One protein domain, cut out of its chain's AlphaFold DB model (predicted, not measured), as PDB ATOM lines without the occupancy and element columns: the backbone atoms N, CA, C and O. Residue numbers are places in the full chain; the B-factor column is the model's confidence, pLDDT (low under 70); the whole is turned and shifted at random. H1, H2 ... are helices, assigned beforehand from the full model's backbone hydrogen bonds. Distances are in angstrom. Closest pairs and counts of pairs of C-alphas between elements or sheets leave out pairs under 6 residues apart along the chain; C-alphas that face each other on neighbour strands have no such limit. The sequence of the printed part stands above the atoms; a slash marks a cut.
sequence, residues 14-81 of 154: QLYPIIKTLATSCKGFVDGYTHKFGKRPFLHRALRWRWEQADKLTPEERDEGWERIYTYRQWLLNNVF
ATOM      1  N   GLN A  14     -13.269 -24.335 -19.608       68.06
ATOM      2  CA  GLN A  14     -11.852 -23.999 -19.609       68.06
ATOM      3  C   GLN A  14     -11.462 -23.528 -21.013       68.06
ATOM      4  O   GLN A  14     -11.946 -24.050 -22.013       68.06
ATOM      5  N   LEU A  15     -10.548 -22.566 -21.108       76.19
ATOM      6  CA  LEU A  15     -10.013 -22.085 -22.388       76.19
ATOM      7  C   LEU A  15      -8.957 -23.054 -22.960       76.19
ATOM      8  O   LEU A  15      -7.921 -22.650 -23.488       76.19
ATOM      9  N   TYR A  16      -9.212 -24.360 -22.855       81.12
ATOM     10  CA  TYR A  16      -8.360 -25.414 -23.392       81.12
ATOM     11  C   TYR A  16      -8.134 -25.338 -24.916       81.12
ATOM     12  O   TYR A  16      -6.988 -25.575 -25.321       81.12
ATOM     13  N   PRO A  17      -9.108 -24.947 -25.775       86.31
ATOM     14  CA  PRO A  17      -8.835 -24.870 -27.210       86.31
ATOM     15  C   PRO A  17      -7.836 -23.751 -27.532       86.31
ATOM     16  O   PRO A  17      -7.012 -23.905 -28.437       86.31
ATOM     17  N   ILE A  18      -7.813 -22.675 -26.736       86.75
ATOM     18  CA  ILE A  18      -6.829 -21.593 -26.864       86.75
ATOM     19  C   ILE A  18      -5.423 -22.127 -26.586       86.75
ATOM     20  O   ILE A  18      -4.510 -21.901 -27.376       86.75
ATOM     21  N   ILE A  19      -5.238 -22.884 -25.503       87.19
ATOM     22  CA  ILE A  19      -3.918 -23.414 -25.128       87.19
ATOM     23  C   ILE A  19      -3.394 -24.389 -26.192       87.19
ATOM     24  O   ILE A  19      -2.224 -24.298 -26.567       87.19
ATOM     25  N   LYS A  20      -4.248 -25.275 -26.725       88.56
ATOM     26  CA  LYS A  20      -3.881 -26.190 -27.821       88.56
ATOM     27  C   LYS A  20      -3.497 -25.436 -29.091       88.56
ATOM     28  O   LYS A  20      -2.505 -25.779 -29.737       88.56
ATOM     29  N   THR A  21      -4.257 -24.398 -29.428       88.88
ATOM     30  CA  THR A  21      -3.986 -23.545 -30.591       88.88
ATOM     31  C   THR A  21      -2.638 -22.842 -30.435       88.88
ATOM     32  O   THR A  21      -1.785 -22.972 -31.308       88.88
ATOM     33  N   LEU A  22      -2.383 -22.209 -29.285       87.69
ATOM     34  CA  LEU A  22      -1.114 -21.534 -28.993       87.69
ATOM     35  C   LEU A  22       0.088 -22.489 -29.023       87.69
ATOM     36  O   LEU A  22       1.113 -22.162 -29.616       87.69
ATOM     37  N   ALA A  23      -0.034 -23.677 -28.423       88.94
ATOM     38  CA  ALA A  23       1.017 -24.693 -28.465       88.94
ATOM     39  C   ALA A  23       1.348 -25.097 -29.912       88.94
ATOM     40  O   ALA A  23       2.518 -25.177 -30.290       88.94
ATOM     41  N   THR A  24       0.316 -25.274 -30.742       89.81
ATOM     42  CA  THR A  24       0.464 -25.616 -32.163       89.81
ATOM     43  C   THR A  24       1.147 -24.487 -32.937       89.81
ATOM     44  O   THR A  24       2.093 -24.744 -33.681       89.81
ATOM     45  N   SER A  25       0.743 -23.231 -32.719       90.44
ATOM     46  CA  SER A  25       1.349 -22.058 -33.365       90.44
ATOM     47  C   SER A  25       2.828 -21.871 -33.004       90.44
ATOM     48  O   SER A  25       3.610 -21.410 -33.831       90.44
ATOM     49  N   CYS A  26       3.247 -22.263 -31.797       91.25
ATOM     50  CA  CYS A  26       4.646 -22.174 -31.370       91.25
ATOM     51  C   CYS A  26       5.538 -23.318 -31.881       91.25
ATOM     52  O   CYS A  26       6.760 -23.232 -31.733       91.25
ATOM     53  N   LYS A  27       4.977 -24.370 -32.494       91.12
ATOM     54  CA  LYS A  27       5.739 -25.555 -32.914       91.12
ATOM     55  C   LYS A  27       6.881 -25.213 -33.874       91.12
ATOM     56  O   LYS A  27       8.010 -25.633 -33.644       91.12
ATOM     57  N   GLY A  28       6.624 -24.364 -34.871       94.88
ATOM     58  CA  GLY A  28       7.651 -23.945 -35.833       94.88
ATOM     59  C   GLY A  28       8.850 -23.247 -35.180       94.88
ATOM     60  O   GLY A  28       9.993 -23.492 -35.559       94.88
ATOM     61  N   PHE A  29       8.613 -22.434 -34.144       94.44
ATOM     62  CA  PHE A  29       9.691 -21.813 -33.371       94.44
ATOM     63  C   PHE A  29      10.500 -22.852 -32.587       94.44
ATOM     64  O   PHE A  29      11.730 -22.814 -32.606       94.44
ATOM     65  N   VAL A  30       9.826 -23.782 -31.904       93.81
ATOM     66  CA  VAL A  30      10.487 -24.818 -31.097       93.81
ATOM     67  C   VAL A  30      11.349 -25.725 -31.972       93.81
ATOM     68  O   VAL A  30      12.504 -25.990 -31.624       93.81
ATOM     69  N   ASP A  31      10.815 -26.153 -33.114       95.94
ATOM     70  CA  ASP A  31      11.509 -27.020 -34.065       95.94
ATOM     71  C   ASP A  31      12.704 -26.282 -34.688       95.94
ATOM     72  O   ASP A  31      13.827 -26.791 -34.669       95.94
ATOM     73  N   GLY A  32      12.506 -25.036 -35.133       97.81
ATOM     74  CA  GLY A  32      13.572 -24.205 -35.692       97.81
ATOM     75  C   GLY A  32      14.691 -23.893 -34.693       97.81
ATOM     76  O   GLY A  32      15.873 -23.969 -35.036       97.81
ATOM     77  N   TYR A  33      14.348 -23.595 -33.436       97.88
ATOM     78  CA  TYR A  33      15.330 -23.375 -32.372       97.88
ATOM     79  C   TYR A  33      16.128 -24.652 -32.085       97.88
ATOM     80  O   TYR A  33      17.355 -24.609 -31.985       97.88
ATOM     81  N   THR A  34      15.441 -25.794 -31.996       97.31
ATOM     82  CA  THR A  34      16.078 -27.090 -31.730       97.31
ATOM     83  C   THR A  34      17.031 -27.476 -32.853       97.31
ATOM     84  O   THR A  34      18.160 -27.874 -32.578       97.31
ATOM     85  N   HIS A  35      16.620 -27.275 -34.105       98.19
ATOM     86  CA  HIS A  35      17.469 -27.497 -35.271       98.19
ATOM     87  C   HIS A  35      18.713 -26.595 -35.258       98.19
ATOM     88  O   HIS A  35      19.823 -27.066 -35.479       98.19
ATOM     89  N   LYS A  36      18.553 -25.297 -34.963       98.25
ATOM     90  CA  LYS A  36      19.656 -24.323 -34.995       98.25
ATOM     91  C   LYS A  36      20.670 -24.500 -33.863       98.25
ATOM     92  O   LYS A  36      21.856 -24.270 -34.073       98.25
ATOM     93  N   PHE A  37      20.211 -24.838 -32.661       97.81
ATOM     94  CA  PHE A  37      21.045 -24.821 -31.456       97.81
ATOM     95  C   PHE A  37      21.297 -26.207 -30.850       97.81
ATOM     96  O   PHE A  37      21.951 -26.296 -29.812       97.81
ATOM     97  N   GLY A  38      20.758 -27.280 -31.442       97.56
ATOM     98  CA  GLY A  38      20.913 -28.657 -30.955       97.56
ATOM     99  C   GLY A  38      20.258 -28.926 -29.595       97.56
ATOM    100  O   GLY A  38      20.508 -29.956 -28.974       97.56
ATOM    101  N   LYS A  39      19.437 -27.995 -29.098       95.94
ATOM    102  CA  LYS A  39      18.754 -28.078 -27.803       95.94
ATOM    103  C   LYS A  39      17.401 -27.389 -27.869       95.94
ATOM    104  O   LYS A  39      17.230 -26.428 -28.613       95.94
ATOM    105  N   ARG A  40      16.454 -27.832 -27.043       93.00
ATOM    106  CA  ARG A  40      15.147 -27.172 -26.927       93.00
ATOM    107  C   ARG A  40      15.274 -25.765 -26.322       93.00
ATOM    108  O   ARG A  40      16.153 -25.551 -25.481       93.00
ATOM    109  N   PRO A  41      14.397 -24.815 -26.700       95.19
ATOM    110  CA  PRO A  41      14.351 -23.509 -26.057       95.19
ATOM    111  C   PRO A  41      13.947 -23.643 -24.587       95.19
ATOM    112  O   PRO A  41      13.214 -24.557 -24.199       95.19
ATOM    113  N   PHE A  42      14.399 -22.700 -23.761       94.69
ATOM    114  CA  PHE A  42      13.899 -22.597 -22.398       94.69
ATOM    115  C   PHE A  42      12.428 -22.170 -22.423       94.69
ATOM    116  O   PHE A  42      12.077 -21.138 -22.990       94.69
ATOM    117  N   LEU A  43      11.575 -22.956 -21.771       92.12
ATOM    118  CA  LEU A  43      10.161 -22.651 -21.567       92.12
ATOM    119  C   LEU A  43       9.893 -22.614 -20.071       92.12
ATOM    120  O   LEU A  43      10.290 -23.538 -19.366       92.12
ATOM    121  N   HIS A  44       9.201 -21.593 -19.572       92.88
ATOM    122  CA  HIS A  44       8.837 -21.527 -18.156       92.88
ATOM    123  C   HIS A  44       8.009 -22.760 -17.733       92.88
ATOM    124  O   HIS A  44       7.185 -23.258 -18.502       92.88
ATOM    125  N   ARG A  45       8.194 -23.242 -16.495       93.62
ATOM    126  CA  ARG A  45       7.546 -24.466 -15.971       93.62
ATOM    127  C   ARG A  45       6.023 -24.497 -16.156       93.62
ATOM    128  O   ARG A  45       5.487 -25.524 -16.553       93.62
ATOM    129  N   ALA A  46       5.345 -23.364 -15.956       90.44
ATOM    130  CA  ALA A  46       3.894 -23.267 -16.126       90.44
ATOM    131  C   ALA A  46       3.463 -23.383 -17.599       90.44
ATOM    132  O   ALA A  46       2.415 -23.951 -17.893       90.44
ATOM    133  N   LEU A  47       4.273 -22.867 -18.531       90.31
ATOM    134  CA  LEU A  47       3.995 -22.975 -19.963       90.31
ATOM    135  C   LEU A  47       4.155 -24.422 -20.433       90.31
ATOM    136  O   LEU A  47       3.271 -24.928 -21.117       90.31
ATOM    137  N   ARG A  48       5.228 -25.103 -20.001       91.75
ATOM    138  CA  ARG A  48       5.427 -26.533 -20.288       91.75
ATOM    139  C   ARG A  48       4.257 -27.370 -19.786       91.75
ATOM    140  O   ARG A  48       3.678 -28.106 -20.570       91.75
ATOM    141  N   TRP A  49       3.840 -27.167 -18.535       92.38
ATOM    142  CA  TRP A  49       2.692 -27.879 -17.973       92.38
ATOM    143  C   TRP A  49       1.400 -27.644 -18.771       92.38
ATOM    144  O   TRP A  49       0.644 -28.584 -19.009       92.38
ATOM    145  N   ARG A  50       1.139 -26.404 -19.218       89.94
ATOM    146  CA  ARG A  50      -0.034 -26.089 -20.053       89.94
ATOM    147  C   ARG A  50       0.028 -26.791 -21.406       89.94
ATOM    148  O   ARG A  50      -0.994 -27.293 -21.857       89.94
ATOM    149  N   TRP A  51       1.199 -26.841 -22.037       89.69
ATOM    150  CA  TRP A  51       1.388 -27.567 -23.294       89.69
ATOM    151  C   TRP A  51       1.230 -29.075 -23.110       89.69
ATOM    152  O   TRP A  51       0.522 -29.689 -23.893       89.69
ATOM    153  N   GLU A  52       1.749 -29.644 -22.021       90.19
ATOM    154  CA  GLU A  52       1.513 -31.048 -21.655       90.19
ATOM    155  C   GLU A  52       0.021 -31.350 -21.448       90.19
ATOM    156  O   GLU A  52      -0.435 -32.444 -21.771       90.19
ATOM    157  N   GLN A  53      -0.767 -30.402 -20.920       87.81
ATOM    158  CA  GLN A  53      -2.224 -30.563 -20.864       87.81
ATOM    159  C   GLN A  53      -2.856 -30.457 -22.255       87.81
ATOM    160  O   GLN A  53      -3.773 -31.210 -22.564       87.81
ATOM    161  N   ALA A  54      -2.367 -29.547 -23.098       86.62
ATOM    162  CA  ALA A  54      -2.852 -29.389 -24.463       86.62
ATOM    163  C   ALA A  54      -2.569 -30.626 -25.326       86.62
ATOM    164  O   ALA A  54      -3.400 -31.013 -26.143       86.62
ATOM    165  N   ASP A  55      -1.423 -31.278 -25.149       87.75
ATOM    166  CA  ASP A  55      -1.042 -32.473 -25.905       87.75
ATOM    167  C   ASP A  55      -1.984 -33.655 -25.670       87.75
ATOM    168  O   ASP A  55      -2.135 -34.491 -26.556       87.75
ATOM    169  N   LYS A  56      -2.690 -33.676 -24.535       88.88
ATOM    170  CA  LYS A  56      -3.717 -34.683 -24.230       88.88
ATOM    171  C   LYS A  56      -5.010 -34.500 -25.025       88.88
ATOM    172  O   LYS A  56      -5.786 -35.443 -25.085       88.88
ATOM    173  N   LEU A  57      -5.243 -33.315 -25.590       85.94
ATOM    174  CA  LEU A  57      -6.450 -33.011 -26.355       85.94
ATOM    175  C   LEU A  57      -6.300 -33.465 -27.803       85.94
ATOM    176  O   LEU A  57      -5.301 -33.125 -28.463       85.94
ATOM    177  N   THR A  58      -7.315 -34.152 -28.314       88.44
ATOM    178  CA  THR A  58      -7.408 -34.451 -29.745       88.44
ATOM    179  C   THR A  58      -7.780 -33.192 -30.545       88.44
ATOM    180  O   THR A  58      -8.262 -32.199 -29.981       88.44
ATOM    181  N   PRO A  59      -7.528 -33.166 -31.865       87.00
ATOM    182  CA  PRO A  59      -8.014 -32.094 -32.732       87.00
ATOM    183  C   PRO A  59      -9.538 -31.914 -32.669       87.00
ATOM    184  O   PRO A  59     -10.011 -30.783 -32.644       87.00
ATOM    185  N   GLU A  60     -10.292 -33.007 -32.567       88.62
ATOM    186  CA  GLU A  60     -11.755 -32.994 -32.501       88.62
ATOM    187  C   GLU A  60     -12.242 -32.365 -31.189       88.62
ATOM    188  O   GLU A  60     -13.110 -31.497 -31.205       88.62
ATOM    189  N   GLU A  61     -11.626 -32.716 -30.054       88.88
ATOM    190  CA  GLU A  61     -11.934 -32.097 -28.756       88.88
ATOM    191  C   GLU A  61     -11.613 -30.596 -28.750       88.88
ATOM    192  O   GLU A  61     -12.339 -29.796 -28.152       88.88
ATOM    193  N   ARG A  62     -10.526 -30.185 -29.424       88.00
ATOM    194  CA  ARG A  62     -10.196 -28.764 -29.619       88.00
ATOM    195  C   ARG A  62     -11.309 -28.059 -30.392       88.00
ATOM    196  O   ARG A  62     -11.702 -26.963 -29.990       88.00
ATOM    197  N   ASP A  63     -11.772 -28.652 -31.483       91.06
ATOM    198  CA  ASP A  63     -12.775 -28.047 -32.360       91.06
ATOM    199  C   ASP A  63     -14.130 -27.937 -31.665       91.06
ATOM    200  O   ASP A  63     -14.706 -26.849 -31.637       91.06
ATOM    201  N   GLU A  64     -14.553 -28.977 -30.947       91.06
ATOM    202  CA  GLU A  64     -15.723 -28.914 -30.066       91.06
ATOM    203  C   GLU A  64     -15.572 -27.807 -29.000       91.06
ATOM    204  O   GLU A  64     -16.510 -27.068 -28.687       91.06
ATOM    205  N   GLY A  65     -14.370 -27.638 -28.439       89.06
ATOM    206  CA  GLY A  65     -14.080 -26.546 -27.509       89.06
ATOM    207  C   GLY A  65     -14.276 -25.162 -28.122       89.06
ATOM    208  O   GLY A  65     -14.828 -24.273 -27.468       89.06
ATOM    209  N   TRP A  66     -13.860 -24.975 -29.374       91.88
ATOM    210  CA  TRP A  66     -14.114 -23.739 -30.108       91.88
ATOM    211  C   TRP A  66     -15.605 -23.525 -30.360       91.88
ATOM    212  O   TRP A  66     -16.095 -22.423 -30.109       91.88
ATOM    213  N   GLU A  67     -16.347 -24.557 -30.764       92.81
ATOM    214  CA  GLU A  67     -17.803 -24.473 -30.958       92.81
ATOM    215  C   GLU A  67     -18.530 -24.004 -29.692       92.81
ATOM    216  O   GLU A  67     -19.415 -23.146 -29.753       92.81
ATOM    217  N   ARG A  68     -18.113 -24.485 -28.514       91.38
ATOM    218  CA  ARG A  68     -18.667 -24.031 -27.229       91.38
ATOM    219  C   ARG A  68     -18.345 -22.574 -26.929       91.38
ATOM    220  O   ARG A  68     -19.225 -21.849 -26.466       91.38
ATOM    221  N   ILE A  69     -17.112 -22.133 -27.190       91.50
ATOM    222  CA  ILE A  69     -16.724 -20.724 -27.020       91.50
ATOM    223  C   ILE A  69     -17.561 -19.838 -27.947       91.50
ATOM    224  O   ILE A  69     -18.071 -18.812 -27.500       91.50
ATOM    225  N   TYR A  70     -17.762 -20.240 -29.204       93.12
ATOM    226  CA  TYR A  70     -18.596 -19.489 -30.141       93.12
ATOM    227  C   TYR A  70     -20.064 -19.473 -29.729       93.12
ATOM    228  O   TYR A  70     -20.691 -18.418 -29.772       93.12
ATOM    229  N   THR A  71     -20.598 -20.596 -29.256       94.81
ATOM    230  CA  THR A  71     -21.962 -20.662 -28.715       94.81
ATOM    231  C   THR A  71     -22.124 -19.713 -27.528       94.81
ATOM    232  O   THR A  71     -23.078 -18.937 -27.479       94.81
ATOM    233  N   TYR A  72     -21.160 -19.706 -26.602       92.88
ATOM    234  CA  TYR A  72     -21.171 -18.795 -25.460       92.88
ATOM    235  C   TYR A  72     -21.058 -17.328 -25.891       92.88
ATOM    236  O   TYR A  72     -21.814 -16.490 -25.406       92.88
ATOM    237  N   ARG A  73     -20.189 -17.021 -26.862       94.44
ATOM    238  CA  ARG A  73     -20.099 -15.690 -27.476       94.44
ATOM    239  C   ARG A  73     -21.447 -15.240 -28.041       94.44
ATOM    240  O   ARG A  73     -21.874 -14.130 -27.745       94.44
ATOM    241  N   GLN A  74     -22.119 -16.076 -28.833       96.00
ATOM    242  CA  GLN A  74     -23.430 -15.733 -29.397       96.00
ATOM    243  C   GLN A  74     -24.464 -15.507 -28.296       96.00
ATOM    244  O   GLN A  74     -25.231 -14.551 -28.348       96.00
ATOM    245  N   TRP A  75     -24.455 -16.346 -27.259       95.50
ATOM    246  CA  TRP A  75     -25.334 -16.156 -26.115       95.50
ATOM    247  C   TRP A  75     -25.089 -14.808 -25.418       95.50
ATOM    248  O   TRP A  75     -26.050 -14.086 -25.165       95.50
ATOM    249  N   LEU A  76     -23.828 -14.428 -25.180       94.31
ATOM    250  CA  LEU A  76     -23.473 -13.131 -24.592       94.31
ATOM    251  C   LEU A  76     -23.971 -11.960 -25.443       94.31
ATOM    252  O   LEU A  76     -24.605 -11.048 -24.918       94.31
ATOM    253  N   LEU A  77     -23.712 -11.995 -26.750       94.31
ATOM    254  CA  LEU A  77     -24.088 -10.916 -27.665       94.31
ATOM    255  C   LEU A  77     -25.606 -10.789 -27.851       94.31
ATOM    256  O   LEU A  77     -26.088  -9.695 -28.103       94.31
ATOM    257  N   ASN A  78     -26.358 -11.882 -27.703       95.94
ATOM    258  CA  ASN A  78     -27.812 -11.871 -27.885       95.94
ATOM    259  C   ASN A  78     -28.596 -11.589 -26.595       95.94
ATOM    260  O   ASN A  78     -29.746 -11.166 -26.675       95.94
ATOM    261  N   ASN A  79     -28.023 -11.875 -25.419       95.56
ATOM    262  CA  ASN A  79     -28.757 -11.837 -24.145       95.56
ATOM    263  C   ASN A  79     -28.187 -10.849 -23.127       95.56
ATOM    264  O   ASN A  79     -28.913 -10.427 -22.231       95.56
ATOM    265  N   VAL A  80     -26.897 -10.523 -23.217       93.69
ATOM    266  CA  VAL A  80     -26.232  -9.630 -22.262       93.69
ATOM    267  C   VAL A  80     -25.984  -8.280 -22.909       93.69
ATOM    268  O   VAL A  80     -26.451  -7.270 -22.398       93.69
ATOM    269  N   PHE A  81     -25.280  -8.255 -24.040       93.12
ATOM    270  CA  PHE A  81     -24.917  -7.006 -24.699       93.12
ATOM    271  C   PHE A  81     -26.062  -6.494 -25.577       93.12
ATOM    272  O   PHE A  81     -26.474  -7.134 -26.536       93.12
TER     273      PHE A  81
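AT A GLANCE: This is residues 14 to 81 of the 154 residues of an uncharacterized protein of Coniochaeta pulveracea (UniProt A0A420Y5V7). A long helix, H4, reaches out as an arm from a small, loose body in which two short helices, H1 and H3, pack on each other about perpendicular. H4 meets H1 only with residues 62 to 66, and residues 70 to 81, of which 70 to 79 belong to H4, stick out free; toward the other end of the long axis, H2 follows H1 without packing on any helix, and the link of residues 38 to 44 folds back from it to H3. The printed part has 68 residues with four named helices, in the order H1, H2, H3, H4, and no named strand; the class is all helix. The whole is loose, with a radius of gyration of the C-alphas of 15.7 A, and spans 52 by 23 by 18 A.

HOW THE PARTS SIT: H4, residues 59 to 79, touches H1, residues 16 to 25, with its residues 62 to 66 alone. The closest C-alphas of the two are those of Pro 17 and Arg 62, 4.8 A apart. Their lines stand at a steep tilt of 57 degrees, and they run opposite ways. H1 also touches H3, residues 45 to 55, where the closest C-alphas are those of Lys 20 and Ala 54, 4.8 A apart. The lines of H1 and H3 are about perpendicular, at 80 degrees, and their centres are 10.1 A apart. H2, residues 27 to 37, meets H1 only through their link. H2 is apart from both H3 and H4, and H3 is apart from H4. In H1, H2, H3 and H4 every backbone O i to N i+4 pair is within hydrogen-bond range.

IN THESE COORDINATES: H4, 21 residues from Pro 59 to Asn 79, is the longest helix, 30.2 A from first to last C-alpha; C-alpha 59 is at (-8.014, -32.094, -32.732) and C-alpha 79 at (-28.757, -11.837, -24.145). H1, Tyr 16 to Ser 25, measures 14.3 A and begins with C-alpha 16 at (-8.360, -25.414, -23.392). H3, Arg 45 to Asp 55, measures 15.4 A. H2, Lys 27 to Phe 37, measures 15.4 A as well.

THE WHOLE: The two C-alphas farthest apart are those of Gly 38 and Asn 79, at 52.9 A. Without residues 70 to 81, which stand free, the body has 56 residues and spans 40 by 20 by 15 A. The links from H1 to H2 and from H3 to H4 are tight, the link from H2 to H3 is short with 7 residues, and no link is long. The printed part has no cut. The mean pLDDT of the printed part is 91.3, and residue 14 is the one printed residue under 70.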